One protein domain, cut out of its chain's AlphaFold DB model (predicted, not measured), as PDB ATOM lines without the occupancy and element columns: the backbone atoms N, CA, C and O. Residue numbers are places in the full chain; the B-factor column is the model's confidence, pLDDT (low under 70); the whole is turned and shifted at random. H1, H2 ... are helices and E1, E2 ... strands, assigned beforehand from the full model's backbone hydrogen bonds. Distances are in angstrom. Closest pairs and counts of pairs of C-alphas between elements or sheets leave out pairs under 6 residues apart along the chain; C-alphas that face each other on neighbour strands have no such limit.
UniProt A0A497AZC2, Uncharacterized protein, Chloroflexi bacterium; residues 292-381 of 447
ATOM      1  N   ALA A 292      90.344  33.172 -13.608       86.75
ATOM      2  CA  ALA A 292      91.029  34.135 -14.467       86.75
ATOM      3  C   ALA A 292      92.320  33.557 -15.071       86.75
ATOM      4  O   ALA A 292      92.625  33.820 -16.236       86.75
ATOM      5  N   PHE A 293      93.049  32.749 -14.308       89.88
ATOM      6  CA  PHE A 293      94.245  32.034 -14.717       89.88
ATOM      7  C   PHE A 293      93.899  30.926 -15.709       89.88
ATOM      8  O   PHE A 293      94.454  30.910 -16.807       89.88
ATOM      9  N   ILE A 294      92.907  30.083 -15.393       90.75
ATOM     10  CA  ILE A 294      92.434  29.018 -16.296       90.75
ATOM     11  C   ILE A 294      92.003  29.601 -17.646       90.75
ATOM     12  O   ILE A 294      92.316  29.055 -18.702       90.75
ATOM     13  N   ASN A 295      91.331  30.756 -17.638       91.56
ATOM     14  CA  ASN A 295      90.892  31.398 -18.871       91.56
ATOM     15  C   ASN A 295      92.045  31.842 -19.782       91.56
ATOM     16  O   ASN A 295      91.856  31.856 -21.000       91.56
ATOM     17  N   LYS A 296      93.221  32.146 -19.219       92.88
ATOM     18  CA  LYS A 296      94.433  32.542 -19.952       92.88
ATOM     19  C   LYS A 296      95.265  31.361 -20.455       92.88
ATOM     20  O   LYS A 296      96.182  31.588 -21.241       92.88
ATOM     21  N   LEU A 297      94.974  30.133 -20.019       94.62
ATOM     22  CA  LEU A 297      95.703  28.956 -20.484       94.62
ATOM     23  C   LEU A 297      95.480  28.729 -21.988       94.62
ATOM     24  O   LEU A 297      94.363  28.953 -22.481       94.62
ATOM     25  N   PRO A 298      96.519  28.275 -22.714       95.06
ATOM     26  CA  PRO A 298      96.379  27.885 -24.107       95.06
ATOM     27  C   PRO A 298      95.481  26.650 -24.226       95.06
ATOM     28  O   PRO A 298      95.340  25.858 -23.297       95.06
ATOM     29  N   ASP A 299      94.909  26.453 -25.406       95.25
ATOM     30  CA  ASP A 299      94.017  25.328 -25.693       95.25
ATOM     31  C   ASP A 299      94.692  23.959 -25.481       95.25
ATOM     32  O   ASP A 299      94.054  23.013 -25.022       95.25
ATOM     33  N   ALA A 300      96.007  23.873 -25.697       94.56
ATOM     34  CA  ALA A 300      96.799  22.674 -25.422       94.56
ATOM     35  C   ALA A 300      96.836  22.271 -23.932       94.56
ATOM     36  O   ALA A 300      97.243  21.157 -23.627       94.56
ATOM     37  N   ALA A 301      96.402  23.136 -23.006       95.94
ATOM     38  CA  ALA A 301      96.384  22.829 -21.577       95.94
ATOM     39  C   ALA A 301      95.188  21.983 -21.117       95.94
ATOM     40  O   ALA A 301      95.137  21.574 -19.953       95.94
ATOM     41  N   PHE A 302      94.215  21.752 -22.000       97.06
ATOM     42  CA  PHE A 302      92.946  21.102 -21.693       97.06
ATOM     43  C   PHE A 302      92.893  19.693 -22.276       97.06
ATOM     44  O   PHE A 302      93.396  19.438 -23.367       97.06
ATOM     45  N   ALA A 303      92.238  18.771 -21.568       95.88
ATOM     46  CA  ALA A 303      92.139  17.379 -22.005       95.88
ATOM     47  C   ALA A 303      91.267  17.200 -23.253       95.88
ATOM     48  O   ALA A 303      91.486  16.289 -24.049       95.88
ATOM     49  N   VAL A 304      90.240  18.039 -23.408       96.50
ATOM     50  CA  VAL A 304      89.376  18.042 -24.590       96.50
ATOM     51  C   VAL A 304      88.755  19.421 -24.793       96.50
ATOM     52  O   VAL A 304      88.399  20.109 -23.836       96.50
ATOM     53  N   ILE A 305      88.603  19.809 -26.058       96.31
ATOM     54  CA  ILE A 305      87.926  21.037 -26.473       96.31
ATOM     55  C   ILE A 305      86.786  20.665 -27.413       96.31
ATOM     56  O   ILE A 305      86.953  19.818 -28.295       96.31
ATOM     57  N   GLU A 306      85.621  21.277 -27.215       96.25
ATOM     58  CA  GLU A 306      84.462  21.024 -28.068       96.25
ATOM     59  C   GLU A 306      84.679  21.543 -29.501       96.25
ATOM     60  O   GLU A 306      85.220  22.638 -29.685       96.25
ATOM     61  N   PRO A 307      84.224  20.804 -30.532       94.62
ATOM     62  CA  PRO A 307      84.426  21.192 -31.925       94.62
ATOM     63  C   PRO A 307      83.892  22.585 -32.289       94.62
ATOM     64  O   PRO A 307      84.541  23.286 -33.060       94.62
ATOM     65  N   ALA A 308      82.755  23.013 -31.727       91.12
ATOM     66  CA  ALA A 308      82.208  24.353 -31.969       91.12
ATOM     67  C   ALA A 308      83.178  25.471 -31.547       91.12
ATOM     68  O   ALA A 308      83.324  26.465 -32.254       91.12
ATOM     69  N   TYR A 309      83.895  25.289 -30.437       94.19
ATOM     70  CA  TYR A 309      84.889  26.257 -29.974       94.19
ATOM     71  C   TYR A 309      86.117  26.274 -30.895       94.19
ATOM     72  O   TYR A 309      86.593  27.338 -31.277       94.19
ATOM     73  N   GLN A 310      86.586  25.102 -31.342       90.44
ATOM     74  CA  GLN A 310      87.706  25.013 -32.294       90.44
ATOM     75  C   GLN A 310      87.377  25.620 -33.665       90.44
ATOM     76  O   GLN A 310      88.264  26.154 -34.327       90.44
ATOM     77  N   ARG A 311      86.112  25.543 -34.098       91.94
ATOM     78  CA  ARG A 311      85.631  26.145 -35.352       91.94
ATOM     79  C   ARG A 311      85.313  27.641 -35.236       91.94
ATOM     80  O   ARG A 311      85.014  28.258 -36.253       91.94
ATOM     81  N   GLY A 312      85.379  28.221 -34.034       90.69
ATOM     82  CA  GLY A 312      85.020  29.623 -33.793       90.69
ATOM     83  C   GLY A 312      83.513  29.898 -33.840       90.69
ATOM     84  O   GLY A 312      83.102  31.036 -34.037       90.69
ATOM     85  N   GLU A 313      82.676  28.872 -33.675       91.31
ATOM     86  CA  GLU A 313      81.212  29.010 -33.594       91.31
ATOM     87  C   GLU A 313      80.760  29.510 -32.210       91.31
ATOM     88  O   GLU A 313      79.635  29.983 -32.051       91.31
ATOM     89  N   THR A 314      81.631  29.413 -31.201       91.75
ATOM     90  CA  THR A 314      81.417  29.936 -29.849       91.75
ATOM     91  C   THR A 314      82.737  30.380 -29.221       91.75
ATOM     92  O   THR A 314      83.753  29.704 -29.361       91.75
ATOM     93  N   ASP A 315      82.698  31.477 -28.462       91.12
ATOM     94  CA  ASP A 315      83.824  31.966 -27.655       91.12
ATOM     95  C   ASP A 315      83.748  31.507 -26.185       91.12
ATOM     96  O   ASP A 315      84.562  31.913 -25.348       91.12
ATOM     97  N   ASP A 316      82.770  30.659 -25.842       92.38
ATOM     98  CA  ASP A 316      82.553  30.198 -24.471       92.38
ATOM     99  C   ASP A 316      83.716  29.321 -23.989       92.38
ATOM    100  O   ASP A 316      83.859  28.154 -24.366       92.38
ATOM    101  N   LYS A 317      84.536  29.876 -23.088       92.06
ATOM    102  CA  LYS A 317      85.711  29.200 -22.522       92.06
ATOM    103  C   LYS A 317      85.370  27.927 -21.741       92.06
ATOM    104  O   LYS A 317      86.277  27.126 -21.520       92.06
ATOM    105  N   ARG A 318      84.101  27.705 -21.365       92.69
ATOM    106  CA  ARG A 318      83.628  26.459 -20.731       92.69
ATOM    107  C   ARG A 318      83.671  25.254 -21.674       92.69
ATOM    108  O   ARG A 318      83.637  24.128 -21.194       92.69
ATOM    109  N   CYS A 319      83.801  25.477 -22.983       94.38
ATOM    110  CA  CYS A 319      83.997  24.421 -23.981       94.38
ATOM    111  C   CYS A 319      85.379  23.744 -23.897       94.38
ATOM    112  O   CYS A 319      85.640  22.790 -24.630       94.38
ATOM    113  N   ARG A 320      86.281  24.253 -23.045       96.50
ATOM    114  CA  ARG A 320      87.620  23.709 -22.798       96.50
ATOM    115  C   ARG A 320      87.616  22.971 -21.463       96.50
ATOM    116  O   ARG A 320      87.471  23.580 -20.403       96.50
ATOM    117  N   HIS A 321      87.750  21.650 -21.508       96.44
ATOM    118  CA  HIS A 321      87.486  20.780 -20.363       96.44
ATOM    119  C   HIS A 321      88.773  20.261 -19.722       96.44
ATOM    120  O   HIS A 321      89.695  19.831 -20.413       96.44
ATOM    121  N   LEU A 322      88.778  20.226 -18.383       96.25
ATOM    122  CA  LEU A 322      89.802  19.581 -17.547       96.25
ATOM    123  C   LEU A 322      91.232  20.111 -17.812       96.25
ATOM    124  O   LEU A 322      92.049  19.420 -18.432       96.25
ATOM    125  N   PRO A 323      91.538  21.342 -17.364       96.00
ATOM    126  CA  PRO A 323      92.875  21.910 -17.493       96.00
ATOM    127  C   PRO A 323      93.864  21.162 -16.587       96.00
ATOM    128  O   PRO A 323      93.558  20.903 -15.423       96.00
ATOM    129  N   HIS A 324      95.024  20.800 -17.131       94.19
ATOM    130  CA  HIS A 324      96.043  20.019 -16.416       94.19
ATOM    131  C   HIS A 324      97.489  20.305 -16.855       94.19
ATOM    132  O   HIS A 324      98.405  19.739 -16.266       94.19
ATOM    133  N   HIS A 325      97.717  21.196 -17.829       94.31
ATOM    134  CA  HIS A 325      99.056  21.727 -18.105       94.31
ATOM    135  C   HIS A 325      99.188  23.192 -17.693       94.31
ATOM    136  O   HIS A 325      98.225  23.960 -17.733       94.31
ATOM    137  N   GLY A 326     100.415  23.589 -17.369       89.94
ATOM    138  CA  GLY A 326     100.784  24.977 -17.134       89.94
ATOM    139  C   GLY A 326     100.784  25.846 -18.404       89.94
ATOM    140  O   GLY A 326     100.681  25.352 -19.528       89.94
ATOM    141  N   PRO A 327     100.963  27.172 -18.257       89.50
ATOM    142  CA  PRO A 327     100.819  28.154 -19.340       89.50
ATOM    143  C   PRO A 327     101.856  28.019 -20.462       89.50
ATOM    144  O   PRO A 327     101.657  28.557 -21.547       89.50
ATOM    145  N   ASN A 328     102.956  27.308 -20.211       87.00
ATOM    146  CA  ASN A 328     104.049  27.134 -21.165       87.00
ATOM    147  C   ASN A 328     103.844  25.944 -22.114       87.00
ATOM    148  O   ASN A 328     104.739  25.670 -22.915       87.00
ATOM    149  N   VAL A 329     102.704  25.243 -22.022       92.50
ATOM    150  CA  VAL A 329     102.428  24.078 -22.865       92.50
ATOM    151  C   VAL A 329     102.384  24.451 -24.341       92.50
ATOM    152  O   VAL A 329     101.701  25.396 -24.744       92.50
ATOM    153  N   LYS A 330     103.119  23.696 -25.158       89.56
ATOM    154  CA  LYS A 330     103.129  23.872 -26.620       89.56
ATOM    155  C   LYS A 330     102.418  22.731 -27.320       89.56
ATOM    156  O   LYS A 330     101.682  22.958 -28.277       89.56
ATOM    157  N   ASN A 331     102.644  21.512 -26.844       90.00
ATOM    158  CA  ASN A 331     102.031  20.308 -27.367       90.00
ATOM    159  C   ASN A 331     101.130  19.693 -26.288       90.00
ATOM    160  O   ASN A 331     101.627  19.424 -25.198       90.00
ATOM    161  N   PRO A 332      99.846  19.408 -26.570       89.06
ATOM    162  CA  PRO A 332      98.965  18.777 -25.587       89.06
ATOM    163  C   PRO A 332      99.496  17.423 -25.098       89.06
ATOM    164  O   PRO A 332      99.159  16.994 -24.011       89.06
ATOM    165  N   ASN A 333     100.346  16.741 -25.871       90.31
ATOM    166  CA  ASN A 333     100.880  15.429 -25.506       90.31
ATOM    167  C   ASN A 333     102.212  15.480 -24.743       90.31
ATOM    168  O   ASN A 333     102.772  14.427 -24.456       90.31
ATOM    169  N   GLU A 334     102.770  16.659 -24.458       89.75
ATOM    170  CA  GLU A 334     104.044  16.745 -23.739       89.75
ATOM    171  C   GLU A 334     103.848  16.517 -22.232       89.75
ATOM    172  O   GLU A 334     102.911  17.025 -21.629       89.75
ATOM    173  N   HIS A 335     104.736  15.761 -21.593       90.00
ATOM    174  CA  HIS A 335     104.592  15.427 -20.169       90.00
ATOM    175  C   HIS A 335     105.227  16.466 -19.236       90.00
ATOM    176  O   HIS A 335     104.879  16.540 -18.064       90.00
ATOM    177  N   SER A 336     106.140  17.290 -19.752       87.94
ATOM    178  CA  SER A 336     106.953  18.221 -18.961       87.94
ATOM    179  C   SER A 336     106.193  19.436 -18.426       87.94
ATOM    180  O   SER A 336     106.641  20.042 -17.458       87.94
ATOM    181  N   SER A 337     105.076  19.817 -19.049       90.44
ATOM    182  CA  SER A 337     104.246  20.954 -18.625       90.44
ATOM    183  C   SER A 337     103.021  20.542 -17.807       90.44
ATOM    184  O   SER A 337     102.226  21.409 -17.444       90.44
ATOM    185  N   VAL A 338     102.854  19.245 -17.531       92.19
ATOM    186  CA  VAL A 338     101.717  18.710 -16.777       92.19
ATOM    187  C   VAL A 338     101.861  19.029 -15.293       92.19
ATOM    188  O   VAL A 338     102.885  18.747 -14.677       92.19
ATOM    189  N   ASP A 339     100.793  19.559 -14.709       92.31
ATOM    190  CA  ASP A 339     100.658  19.774 -13.275       92.31
ATOM    191  C   ASP A 339     100.022  18.530 -12.624       92.31
ATOM    192  O   ASP A 339      98.888  18.155 -12.937       92.31
ATOM    193  N   LEU A 340     100.765  17.843 -11.747       89.31
ATOM    194  CA  LEU A 340     100.336  16.557 -11.175       89.31
ATOM    195  C   LEU A 340      99.066  16.661 -10.304       89.31
ATOM    196  O   LEU A 340      98.187  15.800 -10.455       89.31
ATOM    197  N   PRO A 341      98.911  17.665  -9.414       90.38
ATOM    198  CA  PRO A 341      97.646  17.904  -8.716       90.38
ATOM    199  C   PRO A 341      96.446  18.058  -9.662       90.38
ATOM    200  O   PRO A 341      95.417  17.395  -9.480       90.38
ATOM    201  N   HIS A 342      96.577  18.874 -10.710       91.56
ATOM    202  CA  HIS A 342      95.499  19.119 -11.665       91.56
ATOM    203  C   HIS A 342      95.227  17.905 -12.562       91.56
ATOM    204  O   HIS A 342      94.061  17.620 -12.845       91.56
ATOM    205  N   LEU A 343      96.247  17.118 -12.922       93.31
ATOM    206  CA  LEU A 343      96.076  15.836 -13.616       93.31
ATOM    207  C   LEU A 343      95.239  14.850 -12.784       93.31
ATOM    208  O   LEU A 343      94.293  14.252 -13.302       93.31
ATOM    209  N   ARG A 344      95.540  14.696 -11.486       90.94
ATOM    210  CA  ARG A 344      94.773  13.814 -10.582       90.94
ATOM    211  C   ARG A 344      93.315  14.266 -10.459       90.94
ATOM    212  O   ARG A 344      92.405  13.439 -10.539       90.94
ATOM    213  N   ASN A 345      93.083  15.573 -10.331       91.06
ATOM    214  CA  ASN A 345      91.737  16.148 -10.305       91.06
ATOM    215  C   ASN A 345      90.990  15.923 -11.634       91.06
ATOM    216  O   ASN A 345      89.816  15.548 -11.645       91.06
ATOM    217  N   ALA A 346      91.676  16.093 -12.766       94.06
ATOM    218  CA  ALA A 346      91.117  15.855 -14.090       94.06
ATOM    219  C   ALA A 346      90.687  14.390 -14.279       94.06
ATOM    220  O   ALA A 346      89.556  14.136 -14.699       94.06
ATOM    221  N   LEU A 347      91.538  13.431 -13.894       92.06
ATOM    222  CA  LEU A 347      91.234  11.994 -13.923       92.06
ATOM    223  C   LEU A 347      90.006  11.644 -13.069       92.06
ATOM    224  O   LEU A 347      89.137  10.894 -13.512       92.06
ATOM    225  N   ALA A 348      89.876  12.232 -11.876       90.00
ATOM    226  CA  ALA A 348      88.720  12.005 -11.002       90.00
ATOM    227  C   ALA A 348      87.399  12.545 -11.591       90.00
ATOM    228  O   ALA A 348      86.315  12.024 -11.307       90.00
ATOM    229  N   ARG A 349      87.471  13.591 -12.424       92.31
ATOM    230  CA  ARG A 349      86.303  14.311 -12.960       92.31
ATOM    231  C   ARG A 349      85.957  13.965 -14.405       92.31
ATOM    232  O   ARG A 349      84.908  14.397 -14.883       92.31
ATOM    233  N   MET A 350      86.768  13.169 -15.100       90.19
ATOM    234  CA  MET A 350      86.578  12.902 -16.533       90.19
ATOM    235  C   MET A 350      85.230  12.257 -16.882       90.19
ATOM    236  O   MET A 350      84.690  12.515 -17.950       90.19
ATOM    237  N   ASN A 351      84.632  11.490 -15.965       88.06
ATOM    238  CA  ASN A 351      83.309  10.885 -16.168       88.06
ATOM    239  C   ASN A 351      82.142  11.834 -15.830       88.06
ATOM    240  O   ASN A 351      80.982  11.479 -16.029       88.06
ATOM    241  N   GLN A 352      82.423  13.031 -15.308       91.69
ATOM    242  CA  GLN A 352      81.418  13.992 -14.842       91.69
ATOM    243  C   GLN A 352      81.180  15.135 -15.838       91.69
ATOM    244  O   GLN A 352      80.163  15.823 -15.737       91.69
ATOM    245  N   ILE A 353      82.084  15.337 -16.805       94.69
ATOM    246  CA  ILE A 353      81.959  16.416 -17.793       94.69
ATOM    247  C   ILE A 353      80.732  16.211 -18.690       94.69
ATOM    248  O   ILE A 353      80.320  15.076 -18.978       94.69
ATOM    249  N   LYS A 354      80.141  17.335 -19.099       94.56
ATOM    250  CA  LYS A 354      78.992  17.429 -20.003       94.56
ATOM    251  C   LYS A 354      79.310  18.463 -21.084       94.56
ATOM    252  O   LYS A 354      79.959  19.458 -20.755       94.56
ATOM    253  N   PRO A 355      78.864  18.242 -22.327       94.81
ATOM    254  CA  PRO A 355      79.066  19.208 -23.391       94.81
ATOM    255  C   PRO A 355      78.265  20.488 -23.112       94.81
ATOM    256  O   PRO A 355      77.163  20.438 -22.561       94.81
ATOM    257  N   VAL A 356      78.855  21.627 -23.458       93.25
ATOM    258  CA  VAL A 356      78.260  22.967 -23.387       93.25
ATOM    259  C   VAL A 356      77.472  23.267 -24.664       93.25
ATOM    260  O   VAL A 356      76.463  23.968 -24.613       93.25
ATOM    261  N   THR A 357      77.909  22.708 -25.793       91.50
ATOM    262  CA  THR A 357      77.266  22.811 -27.109       91.50
ATOM    263  C   THR A 357      76.719  21.459 -27.576       91.50
ATOM    264  O   THR A 357      76.993  20.418 -26.989       91.50
ATOM    265  N   ASP A 358      75.965  21.445 -28.669       90.06
ATOM    266  CA  ASP A 358      75.499  20.230 -29.350       90.06
ATOM    267  C   ASP A 358      76.531  19.647 -30.339       90.06
ATOM    268  O   ASP A 358      76.275  18.643 -31.003       90.06
ATOM    269  N   SER A 359      77.732  20.235 -30.410       90.75
ATOM    270  CA  SER A 359      78.775  19.852 -31.372       90.75
ATOM    271  C   SER A 359      79.482  18.524 -31.071       90.75
ATOM    272  O   SER A 359      80.271  18.048 -31.893       90.75
ATOM    273  N   ILE A 360      79.224  17.919 -29.909       91.31
ATOM    274  CA  ILE A 360      79.789  16.635 -29.484       91.31
ATOM    275  C   ILE A 360      78.854  15.935 -28.491       91.31
ATOM    276  O   ILE A 360      78.249  16.567 -27.626       91.31
ATOM    277  N   SER A 361      78.741  14.608 -28.588       91.94
ATOM    278  CA  SER A 361      77.971  13.827 -27.616       91.94
ATOM    279  C   SER A 361      78.705  13.733 -26.272       91.94
ATOM    280  O   SER A 361      79.931  13.822 -26.198       91.94
ATOM    281  N   THR A 362      77.958  13.502 -25.187       90.94
ATOM    282  CA  THR A 362      78.555  13.302 -23.849       90.94
ATOM    283  C   THR A 362      79.514  12.106 -23.829       90.94
ATOM    284  O   THR A 362      80.579  12.185 -23.221       90.94
ATOM    285  N   GLU A 363      79.154  11.026 -24.526       86.50
ATOM    286  CA  GLU A 363      79.970   9.818 -24.698       86.50
ATOM    287  C   GLU A 363      81.330  10.152 -25.332       86.50
ATOM    288  O   GLU A 363      82.387   9.855 -24.775       86.50
ATOM    289  N   GLU A 364      81.303  10.846 -26.473       84.06
ATOM    290  CA  GLU A 364      82.491  11.153 -27.267       84.06
ATOM    291  C   GLU A 364      83.397  12.176 -26.566       84.06
ATOM    292  O   GLU A 364      84.622  12.039 -26.593       84.06
ATOM    293  N   LEU A 365      82.810  13.158 -25.871       92.88
ATOM    294  CA  LEU A 365      83.545  14.127 -25.055       92.88
ATOM    295  C   LEU A 365      84.350  13.425 -23.951       92.88
ATOM    296  O   LEU A 365      85.555  13.653 -23.810       92.88
ATOM    297  N   ARG A 366      83.699  12.530 -23.197       92.69
ATOM    298  CA  ARG A 366      84.332  11.758 -22.117       92.69
ATOM    299  C   ARG A 366      85.380  10.796 -22.653       92.69
ATOM    300  O   ARG A 366      86.453  10.689 -22.066       92.69
ATOM    301  N   ARG A 367      85.106  10.138 -23.783       89.12
ATOM    302  CA  ARG A 367      86.047   9.221 -24.436       89.12
ATOM    303  C   ARG A 367      87.352   9.928 -24.806       89.12
ATOM    304  O   ARG A 367      88.423   9.413 -24.489       89.12
ATOM    305  N   ARG A 368      87.275  11.114 -25.424       90.56
ATOM    306  CA  ARG A 368      88.457  11.922 -25.783       90.56
ATOM    307  C   ARG A 368      89.233  12.383 -24.551       90.56
ATOM    308  O   ARG A 368      90.442  12.177 -24.500       90.56
ATOM    309  N   ALA A 369      88.539  12.918 -23.544       92.38
ATOM    310  CA  ALA A 369      89.161  13.334 -22.287       92.38
ATOM    311  C   ALA A 369      89.880  12.168 -21.588       92.38
ATOM    312  O   ALA A 369      91.030  12.300 -21.177       92.38
ATOM    313  N   LYS A 370      89.223  11.003 -21.504       91.00
ATOM    314  CA  LYS A 370      89.772   9.788 -20.892       91.00
ATOM    315  C   LYS A 370      91.039   9.318 -21.606       91.00
ATOM    316  O   LYS A 370      92.044   9.069 -20.949       91.00
ATOM    317  N   GLN A 371      91.015   9.229 -22.936       88.31
ATOM    318  CA  GLN A 371      92.185   8.819 -23.723       88.31
ATOM    319  C   GLN A 371      93.381   9.754 -23.523       88.31
ATOM    320  O   GLN A 371      94.513   9.285 -23.413       88.31
ATOM    321  N   HIS A 372      93.128  11.063 -23.464       92.81
ATOM    322  CA  HIS A 372      94.164  12.068 -23.241       92.81
ATOM    323  C   HIS A 372      94.785  11.955 -21.843       92.81
ATOM    324  O   HIS A 372      95.994  11.807 -21.701       92.81
ATOM    325  N   LEU A 373      93.951  11.950 -20.802       93.25
ATOM    326  CA  LEU A 373      94.415  11.961 -19.413       93.25
ATOM    327  C   LEU A 373      95.117  10.659 -19.011       93.25
ATOM    328  O   LEU A 373      96.124  10.705 -18.306       93.25
ATOM    329  N   ILE A 374      94.637   9.504 -19.486       89.12
ATOM    330  CA  ILE A 374      95.279   8.208 -19.216       89.12
ATOM    331  C   ILE A 374      96.692   8.159 -19.806       89.12
ATOM    332  O   ILE A 374      97.588   7.592 -19.185       89.12
ATOM    333  N   ARG A 375      96.931   8.790 -20.964       89.00
ATOM    334  CA  ARG A 375      98.276   8.875 -21.555       89.00
ATOM    335  C   ARG A 375      99.258   9.556 -20.605       89.00
ATOM    336  O   ARG A 375     100.349   9.039 -20.394       89.00
ATOM    337  N   HIS A 376      98.867  10.679 -20.005       91.56
ATOM    338  CA  HIS A 376      99.707  11.361 -19.020       91.56
ATOM    339  C   HIS A 376      99.831  10.573 -17.716       91.56
ATOM    340  O   HIS A 376     100.922  10.510 -17.158       91.56
ATOM    341  N   ALA A 377      98.748   9.937 -17.256       87.81
ATOM    342  CA  ALA A 377      98.755   9.128 -16.041       87.81
ATOM    343  C   ALA A 377      99.752   7.961 -16.111       87.81
ATOM    344  O   ALA A 377     100.407   7.672 -15.119       87.81
ATOM    345  N   LYS A 378      99.908   7.323 -17.274       83.88
ATOM    346  CA  LYS A 378     100.890   6.245 -17.467       83.88
ATOM    347  C   LYS A 378     102.324   6.698 -17.223       83.88
ATOM    348  O   LYS A 378     103.062   6.022 -16.520       83.88
ATOM    349  N   GLU A 379     102.689   7.835 -17.805       88.25
ATOM    350  CA  GLU A 379     104.059   8.343 -17.745       88.25
ATOM    351  C   GLU A 379     104.373   8.960 -16.378       88.25
ATOM    352  O   GLU A 379     105.451   8.774 -15.825       88.25
ATOM    353  N   LEU A 380     103.415   9.702 -15.820       88.31
ATOM    354  CA  LEU A 380     103.646  10.556 -14.655       88.31
ATOM    355  C   LEU A 380     103.145   9.958 -13.335       88.31
ATOM    356  O   LEU A 380     103.500  10.457 -12.270       88.31
ATOM    357  N   LEU A 381     102.300   8.924 -13.382       85.94
ATOM    358  CA  LEU A 381     101.712   8.258 -12.212       85.94
ATOM    359  C   LEU A 381     101.842   6.719 -12.320       85.94
ATOM    360  O   LEU A 381     100.816   6.017 -12.331       85.94
TER     361      LEU A 381
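This is residues 292 to 381 of the 447 residues of an uncharacterized protein of Chloroflexi bacterium (UniProt A0A497AZC2). A short two-stranded antiparallel ribbon, E1 and E2, lies in the middle, and a helical hairpin packs along one side of it, H4 by E1 and H3 by E2. The small helix H1 lies on the other side of the ribbon from that hairpin, and H2 follows at one end of E1. The printed part has 90 residues, with four named helices and two named strands in the order H1, E1, H2, E2, H3, H4; the class is mostly helix. It is compact, with a radius of gyration of the C-alphas of 12.3 A, and spans 34 by 26 by 20 A.

H1 is residues 292 to 296, with C-alpha 292 at (91.029, 34.135, -14.467). E1 is residues 302 to 305, H2 residues 307 to 310 and E2 residues 320 to 323. H3, residues 340 to 349, measures 14.3 A from first to last C-alpha. H4, residues 362 to 380, measures 26.9 A and ends with C-alpha 380 at (103.646, 10.556, -14.655).

E1 and E2 are antiparallel at 172 degrees, with N 321 and O 304 2.9 A apart, within hydrogen-bond range. The closest C-alphas of E1 and H4, Ala 303 and Ala 369, are 5.0 A apart. Those of E2 and H3, Leu 322 and Ala 346, are 5.3 A apart. The hairpin H3 and H4 touch, closest at the C-alphas of Leu 347 and Leu 373, 6.3 A, at a shallow tilt of 31 degrees, opposite ways. E1 and H3 are only just apart, at 8.1 A. H1 and H2 are apart. Every O i to N i+4 pair is within hydrogen-bond range in H1 and H3, and 13 of 15 in H4; H2 is too short for such a pair.

The C-alphas farthest apart, Glu 313 and Leu 381, are 36.2 A apart. The printed part has no cut. The links E2 to H3 and H3 to H4 are long, with 16 and 12 residues. The mean pLDDT of the printed part is 91.6, and no printed residue is under 70.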